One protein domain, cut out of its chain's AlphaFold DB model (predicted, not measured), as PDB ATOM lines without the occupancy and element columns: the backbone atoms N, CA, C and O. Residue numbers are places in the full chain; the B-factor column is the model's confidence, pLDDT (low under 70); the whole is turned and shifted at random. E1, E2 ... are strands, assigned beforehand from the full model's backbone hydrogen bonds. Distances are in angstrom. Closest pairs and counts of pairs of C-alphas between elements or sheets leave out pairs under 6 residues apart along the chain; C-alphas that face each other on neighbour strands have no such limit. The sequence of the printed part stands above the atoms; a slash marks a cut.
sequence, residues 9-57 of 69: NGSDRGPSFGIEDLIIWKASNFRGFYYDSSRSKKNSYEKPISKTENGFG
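Overview. This is residues 9 to 57 of the 69 residues of an uncharacterized protein of Rhizophagus irregularis (UniProt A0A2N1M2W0). What shape? With little regular structure, it is an elongated strip: E1, residues 22 to 23, E4 and E5 side by side, the E2-E3 hairpin at one end. What parts? All strand, it has 49 printed residues and five named strands, E1 to E5. It is only just compact, close to loose, radius of gyration of the C-alphas 11.1 A, spanning 36 by 21 by 13 A.

Arrangement. What comes first? E1, residues 15 to 17, is near E4, residues 38 to 40. What pairs? E2, residues 28 to 30, and E3, residues 33 to 35, form an antiparallel hairpin, N 30 and O 33 within hydrogen-bond range at 3.4 A. So do E4 and E5, residues 54 to 56, N 56 and O 38 at 2.9 A.

Along the chain. Where begins E1? C-alpha 15 is at (-12.553, -38.716, -20.998). Where ends E5? C-alpha 56 is at (-1.498, -42.855, -29.336).

Size, cuts and confidence. Long links? E4 to E5 is long. Low confidence? Residues 9 to 13, 26 to 36 and 53 have pLDDT under 70.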
ATOM      1  N   ASN A   9     -17.506 -39.388 -19.862       66.69
ATOM      2  CA  ASN A   9     -16.791 -40.485 -19.218       66.69
ATOM      3  C   ASN A   9     -17.650 -41.747 -19.335       66.69
ATOM      4  O   ASN A   9     -18.640 -41.899 -18.617       66.69
ATOM      5  N   GLY A  10     -17.294 -42.629 -20.269       64.94
ATOM      6  CA  GLY A  10     -17.903 -43.957 -20.347       64.94
ATOM      7  C   GLY A  10     -17.352 -44.875 -19.256       64.94
ATOM      8  O   GLY A  10     -16.312 -44.606 -18.664       64.94
ATOM      9  N   SER A  11     -18.018 -45.993 -18.981       66.19
ATOM     10  CA  SER A  11     -17.445 -47.030 -18.107       66.19
ATOM     11  C   SER A  11     -16.297 -47.797 -18.779       66.19
ATOM     12  O   SER A  11     -15.472 -48.404 -18.104       66.19
ATOM     13  N   ASP A  12     -16.269 -47.794 -20.110       66.38
ATOM     14  CA  ASP A  12     -15.359 -48.526 -20.996       66.38
ATOM     15  C   ASP A  12     -14.259 -47.646 -21.617       66.38
ATOM     16  O   ASP A  12     -13.319 -48.154 -22.226       66.38
ATOM     17  N   ARG A  13     -14.351 -46.325 -21.436       68.94
ATOM     18  CA  ARG A  13     -13.418 -45.324 -21.964       68.94
ATOM     19  C   ARG A  13     -13.216 -44.200 -20.956       68.94
ATOM     20  O   ARG A  13     -14.119 -43.872 -20.199       68.94
ATOM     21  N   GLY A  14     -12.034 -43.601 -20.959       75.50
ATOM     22  CA  GLY A  14     -11.768 -42.385 -20.202       75.50
ATOM     23  C   GLY A  14     -12.470 -41.161 -20.808       75.50
ATOM     24  O   GLY A  14     -13.428 -41.301 -21.579       75.50
ATOM     25  N   PRO A  15     -11.994 -39.952 -20.475       79.50
ATOM     26  CA  PRO A  15     -12.553 -38.716 -20.998       79.50
ATOM     27  C   PRO A  15     -12.634 -38.703 -22.524       79.50
ATOM     28  O   PRO A  15     -11.695 -39.092 -23.228       79.50
ATOM     29  N   SER A  16     -13.764 -38.221 -23.034       81.56
ATOM     30  CA  SER A  16     -13.956 -37.959 -24.457       81.56
ATOM     31  C   SER A  16     -14.566 -36.585 -24.701       81.56
ATOM     32  O   SER A  16     -15.393 -36.126 -23.911       81.56
ATOM     33  N   PHE A  17     -14.141 -35.958 -25.799       82.88
ATOM     34  CA  PHE A  17     -14.537 -34.619 -26.232       82.88
ATOM     35  C   PHE A  17     -15.059 -34.671 -27.665       82.88
ATOM     36  O   PHE A  17     -14.458 -35.327 -28.522       82.88
ATOM     37  N   GLY A  18     -16.161 -33.959 -27.920       77.75
ATOM     38  CA  GLY A  18     -16.856 -33.993 -29.209       77.75
ATOM     39  C   GLY A  18     -17.351 -35.395 -29.581       77.75
ATOM     40  O   GLY A  18     -17.164 -36.371 -28.848       77.75
ATOM     41  N   ILE A  19     -17.980 -35.520 -30.748       77.94
ATOM     42  CA  ILE A  19     -18.300 -36.820 -31.344       77.94
ATOM     43  C   ILE A  19     -17.001 -37.410 -31.894       77.94
ATOM     44  O   ILE A  19     -16.714 -37.334 -33.081       77.94
ATOM     45  N   GLU A  20     -16.224 -38.027 -31.004       78.19
ATOM     46  CA  GLU A  20     -14.963 -38.713 -31.314       78.19
ATOM     47  C   GLU A  20     -13.769 -37.816 -31.669       78.19
ATOM     48  O   GLU A  20     -12.794 -38.306 -32.247       78.19
ATOM     49  N   ASP A  21     -13.817 -36.525 -31.327       85.69
ATOM     50  CA  ASP A  21     -12.701 -35.624 -31.614       85.69
ATOM     51  C   ASP A  21     -11.465 -35.964 -30.775       85.69
ATOM     52  O   ASP A  21     -10.340 -35.970 -31.272       85.69
ATOM     53  N   LEU A  22     -11.682 -36.314 -29.510       86.56
ATOM     54  CA  LEU A  22     -10.677 -36.908 -28.642       86.56
ATOM     55  C   LEU A  22     -11.336 -38.017 -27.837       86.56
ATOM     56  O   LEU A  22     -12.361 -37.798 -27.192       86.56
ATOM     57  N   ILE A  23     -10.740 -39.204 -27.851       83.56
ATOM     58  CA  ILE A  23     -11.135 -40.288 -26.958       83.56
ATOM     59  C   ILE A  23      -9.883 -40.811 -26.282       83.56
ATOM     60  O   ILE A  23      -8.977 -41.299 -26.958       83.56
ATOM     61  N   ILE A  24      -9.853 -40.730 -24.956       84.25
ATOM     62  CA  ILE A  24      -8.821 -41.357 -24.141       84.25
ATOM     63  C   ILE A  24      -9.343 -42.724 -23.711       84.25
ATOM     64  O   ILE A  24     -10.319 -42.814 -22.970       84.25
ATOM     65  N   TRP A  25      -8.730 -43.805 -24.186       77.50
ATOM     66  CA  TRP A  25      -9.109 -45.161 -23.786       77.50
ATOM     67  C   TRP A  25      -8.137 -45.683 -22.737       77.50
ATOM     68  O   TRP A  25      -6.920 -45.595 -22.891       77.50
ATOM     69  N   LYS A  26      -8.677 -46.282 -21.675       62.28
ATOM     70  CA  LYS A  26      -7.870 -47.040 -20.724       62.28
ATOM     71  C   LYS A  26      -7.670 -48.434 -21.307       62.28
ATOM     72  O   LYS A  26      -8.606 -49.223 -21.274       62.28
ATOM     73  N   ALA A  27      -6.482 -48.691 -21.860       60.03
ATOM     74  CA  ALA A  27      -5.962 -50.007 -22.245       60.03
ATOM     75  C   ALA A  27      -7.056 -51.028 -22.626       60.03
ATOM     76  O   ALA A  27      -7.355 -51.950 -21.863       60.03
ATOM     77  N   SER A  28      -7.695 -50.848 -23.786       57.53
ATOM     78  CA  SER A  28      -8.704 -51.800 -24.249       57.53
ATOM     79  C   SER A  28      -8.028 -53.130 -24.594       57.53
ATOM     80  O   SER A  28      -7.231 -53.197 -25.531       57.53
ATOM     81  N   ASN A  29      -8.351 -54.191 -23.855       55.28
ATOM     82  CA  ASN A  29      -7.933 -55.544 -24.203       55.28
ATOM     83  C   ASN A  29      -8.856 -56.075 -25.309       55.28
ATOM     84  O   ASN A  29      -9.883 -56.700 -25.039       55.28
ATOM     85  N   PHE A  30      -8.515 -55.788 -26.564       56.56
ATOM     86  CA  PHE A  30      -9.220 -56.366 -27.700       56.56
ATOM     87  C   PHE A  30      -8.483 -57.635 -28.137       56.56
ATOM     88  O   PHE A  30      -7.383 -57.576 -28.680       56.56
ATOM     89  N   ARG A  31      -9.094 -58.801 -27.887       58.34
ATOM     90  CA  ARG A  31      -8.565 -60.135 -28.254       58.34
ATOM     91  C   ARG A  31      -7.209 -60.511 -27.628       58.34
ATOM     92  O   ARG A  31      -6.443 -61.250 -28.238       58.34
ATOM     93  N   GLY A  32      -6.913 -60.049 -26.416       58.50
ATOM     94  CA  GLY A  32      -5.679 -60.396 -25.702       58.50
ATOM     95  C   GLY A  32      -4.509 -59.446 -25.963       58.50
ATOM     96  O   GLY A  32      -3.451 -59.630 -25.366       58.50
ATOM     97  N   PHE A  33      -4.684 -58.433 -26.814       56.88
ATOM     98  CA  PHE A  33      -3.653 -57.449 -27.122       56.88
ATOM     99  C   PHE A  33      -3.973 -56.107 -26.466       56.88
ATOM    100  O   PHE A  33      -5.085 -55.583 -26.587       56.88
ATOM    101  N   TYR A  34      -2.976 -55.547 -25.782       59.56
ATOM    102  CA  TYR A  34      -3.015 -54.183 -25.276       59.56
ATOM    103  C   TYR A  34      -2.588 -53.240 -26.394       59.56
ATOM    104  O   TYR A  34      -1.412 -53.187 -26.749       59.56
ATOM    105  N   TYR A  35      -3.551 -52.516 -26.958       61.22
ATOM    106  CA  TYR A  35      -3.266 -51.412 -27.863       61.22
ATOM    107  C   TYR A  35      -3.497 -50.086 -27.150       61.22
ATOM    108  O   TYR A  35      -4.489 -49.901 -26.431       61.22
ATOM    109  N   ASP A  36      -2.595 -49.151 -27.425       65.50
ATOM    110  CA  ASP A  36      -2.832 -47.733 -27.234       65.50
ATOM    111  C   ASP A  36      -4.050 -47.337 -28.072       65.50
ATOM    112  O   ASP A  36      -4.019 -47.271 -29.300       65.50
ATOM    113  N   SER A  37      -5.175 -47.187 -27.383       74.81
ATOM    114  CA  SER A  37      -6.509 -47.064 -27.979       74.81
ATOM    115  C   SER A  37      -7.007 -45.624 -27.974       74.81
ATOM    116  O   SER A  37      -8.091 -45.341 -28.485       74.81
ATOM    117  N   SER A  38      -6.217 -44.698 -27.423       83.06
ATOM    118  CA  SER A  38      -6.558 -43.284 -27.474       83.06
ATOM    119  C   SER A  38      -6.385 -42.769 -28.892       83.06
ATOM    120  O   SER A  38      -5.456 -43.159 -29.596       83.06
ATOM    121  N   ARG A  39      -7.296 -41.906 -29.330       84.38
ATOM    122  CA  ARG A  39      -7.253 -41.315 -30.667       84.38
ATOM    123  C   ARG A  39      -7.735 -39.881 -30.643       84.38
ATOM    124  O   ARG A  39      -8.588 -39.517 -29.836       84.38
ATOM    125  N   SER A  40      -7.215 -39.105 -31.584       86.56
ATOM    126  CA  SER A  40      -7.660 -37.749 -31.873       86.56
ATOM    127  C   SER A  40      -7.998 -37.649 -33.352       86.56
ATOM    128  O   SER A  40      -7.260 -38.148 -34.204       86.56
ATOM    129  N   LYS A  41      -9.124 -37.015 -33.659       85.75
ATOM    130  CA  LYS A  41      -9.588 -36.745 -35.019       85.75
ATOM    131  C   LYS A  41     -10.270 -35.384 -35.033       85.75
ATOM    132  O   LYS A  41     -10.913 -34.998 -34.073       85.75
ATOM    133  N   LYS A  42     -10.180 -34.644 -36.133       88.00
ATOM    134  CA  LYS A  42     -11.015 -33.452 -36.312       88.00
ATOM    135  C   LYS A  42     -12.411 -33.881 -36.777       88.00
ATOM    136  O   LYS A  42     -12.523 -34.419 -37.880       88.00
ATOM    137  N   ASN A  43     -13.449 -33.664 -35.967       85.06
ATOM    138  CA  ASN A  43     -14.835 -33.972 -36.332       85.06
ATOM    139  C   ASN A  43     -15.799 -32.819 -35.999       85.06
ATOM    140  O   ASN A  43     -16.221 -32.101 -36.904       85.06
ATOM    141  N   SER A  44     -16.109 -32.618 -34.720       84.31
ATOM    142  CA  SER A  44     -17.088 -31.642 -34.222       84.31
ATOM    143  C   SER A  44     -16.477 -30.259 -34.001       84.31
ATOM    144  O   SER A  44     -17.150 -29.250 -34.201       84.31
ATOM    145  N   TYR A  45     -15.207 -30.188 -33.590       84.56
ATOM    146  CA  TYR A  45     -14.527 -28.913 -33.354       84.56
ATOM    147  C   TYR A  45     -14.018 -28.300 -34.664       84.56
ATOM    148  O   TYR A  45     -13.607 -29.003 -35.590       84.56
ATOM    149  N   GLU A  46     -13.986 -26.965 -34.735       88.50
ATOM    150  CA  GLU A  46     -13.443 -26.235 -35.892       88.50
ATOM    151  C   GLU A  46     -11.969 -26.595 -36.147       88.50
ATOM    152  O   GLU A  46     -11.548 -26.767 -37.294       88.50
ATOM    153  N   LYS A  47     -11.203 -26.768 -35.064       87.69
ATOM    154  CA  LYS A  47      -9.773 -27.094 -35.071       87.69
ATOM    155  C   LYS A  47      -9.530 -28.467 -34.437       87.69
ATOM    156  O   LYS A  47     -10.259 -28.836 -33.517       87.69
ATOM    157  N   PRO A  48      -8.506 -29.212 -34.888       86.19
ATOM    158  CA  PRO A  48      -8.133 -30.468 -34.253       86.19
ATOM    159  C   PRO A  48      -7.685 -30.239 -32.802       86.19
ATOM    160  O   PRO A  48      -6.958 -29.287 -32.518       86.19
ATOM    161  N   ILE A  49      -8.093 -31.136 -31.901       86.62
ATOM    162  CA  ILE A  49      -7.708 -31.095 -30.479       86.62
ATOM    163  C   ILE A  49      -6.222 -31.456 -30.300       86.62
ATOM    164  O   ILE A  49      -5.545 -30.914 -29.431       86.62
ATOM    165  N   SER A  50      -5.692 -32.333 -31.157       84.25
ATOM    166  CA  SER A  50      -4.278 -32.714 -31.200       84.25
ATOM    167  C   SER A  50      -3.731 -32.642 -32.624       84.25
ATOM    168  O   SER A  50      -4.455 -32.878 -33.588       84.25
ATOM    169  N   LYS A  51      -2.429 -32.361 -32.750       81.62
ATOM    170  CA  LYS A  51      -1.687 -32.465 -34.020       81.62
ATOM    171  C   LYS A  51      -1.362 -33.911 -34.399       81.62
ATOM    172  O   LYS A  51      -0.983 -34.166 -35.536       81.62
ATOM    173  N   THR A  52      -1.459 -34.836 -33.447       75.50
ATOM    174  CA  THR A  52      -1.237 -36.257 -33.688       75.50
ATOM    175  C   THR A  52      -2.488 -36.827 -34.335       75.50
ATOM    176  O   THR A  52      -3.503 -37.047 -33.674       75.50
ATOM    177  N   GLU A  53      -2.418 -37.042 -35.641       65.69
ATOM    178  CA  GLU A  53      -3.379 -37.875 -36.349       65.69
ATOM    179  C   GLU A  53      -2.956 -39.339 -36.137       65.69
ATOM    180  O   GLU A  53      -1.771 -39.641 -36.278       65.69
ATOM    181  N   ASN A  54      -3.906 -40.221 -35.780       71.56
ATOM    182  CA  ASN A  54      -3.772 -41.657 -35.427       71.56
ATOM    183  C   ASN A  54      -3.881 -41.990 -33.924       71.56
ATOM    184  O   ASN A  54      -4.154 -41.133 -33.083       71.56
ATOM    185  N   GLY A  55      -3.769 -43.290 -33.618       78.88
ATOM    186  CA  GLY A  55      -3.783 -43.818 -32.258       78.88
ATOM    187  C   GLY A  55      -2.500 -43.481 -31.499       78.88
ATOM    188  O   GLY A  55      -1.418 -43.465 -32.088       78.88
ATOM    189  N   PHE A  56      -2.623 -43.201 -30.204       82.50
ATOM    190  CA  PHE A  56      -1.498 -42.855 -29.336       82.50
ATOM    191  C   PHE A  56      -1.675 -43.395 -27.917       82.50
ATOM    192  O   PHE A  56      -2.794 -43.584 -27.430       82.50
ATOM    193  N   GLY A  57      -0.545 -43.627 -27.253       81.44
ATOM    194  CA  GLY A  57      -0.494 -43.986 -25.842       81.44
ATOM    195  C   GLY A  57      -0.595 -42.772 -24.940       81.44
ATOM    196  O   GLY A  57      -0.150 -41.677 -25.285       81.44
TER     197      GLY A  57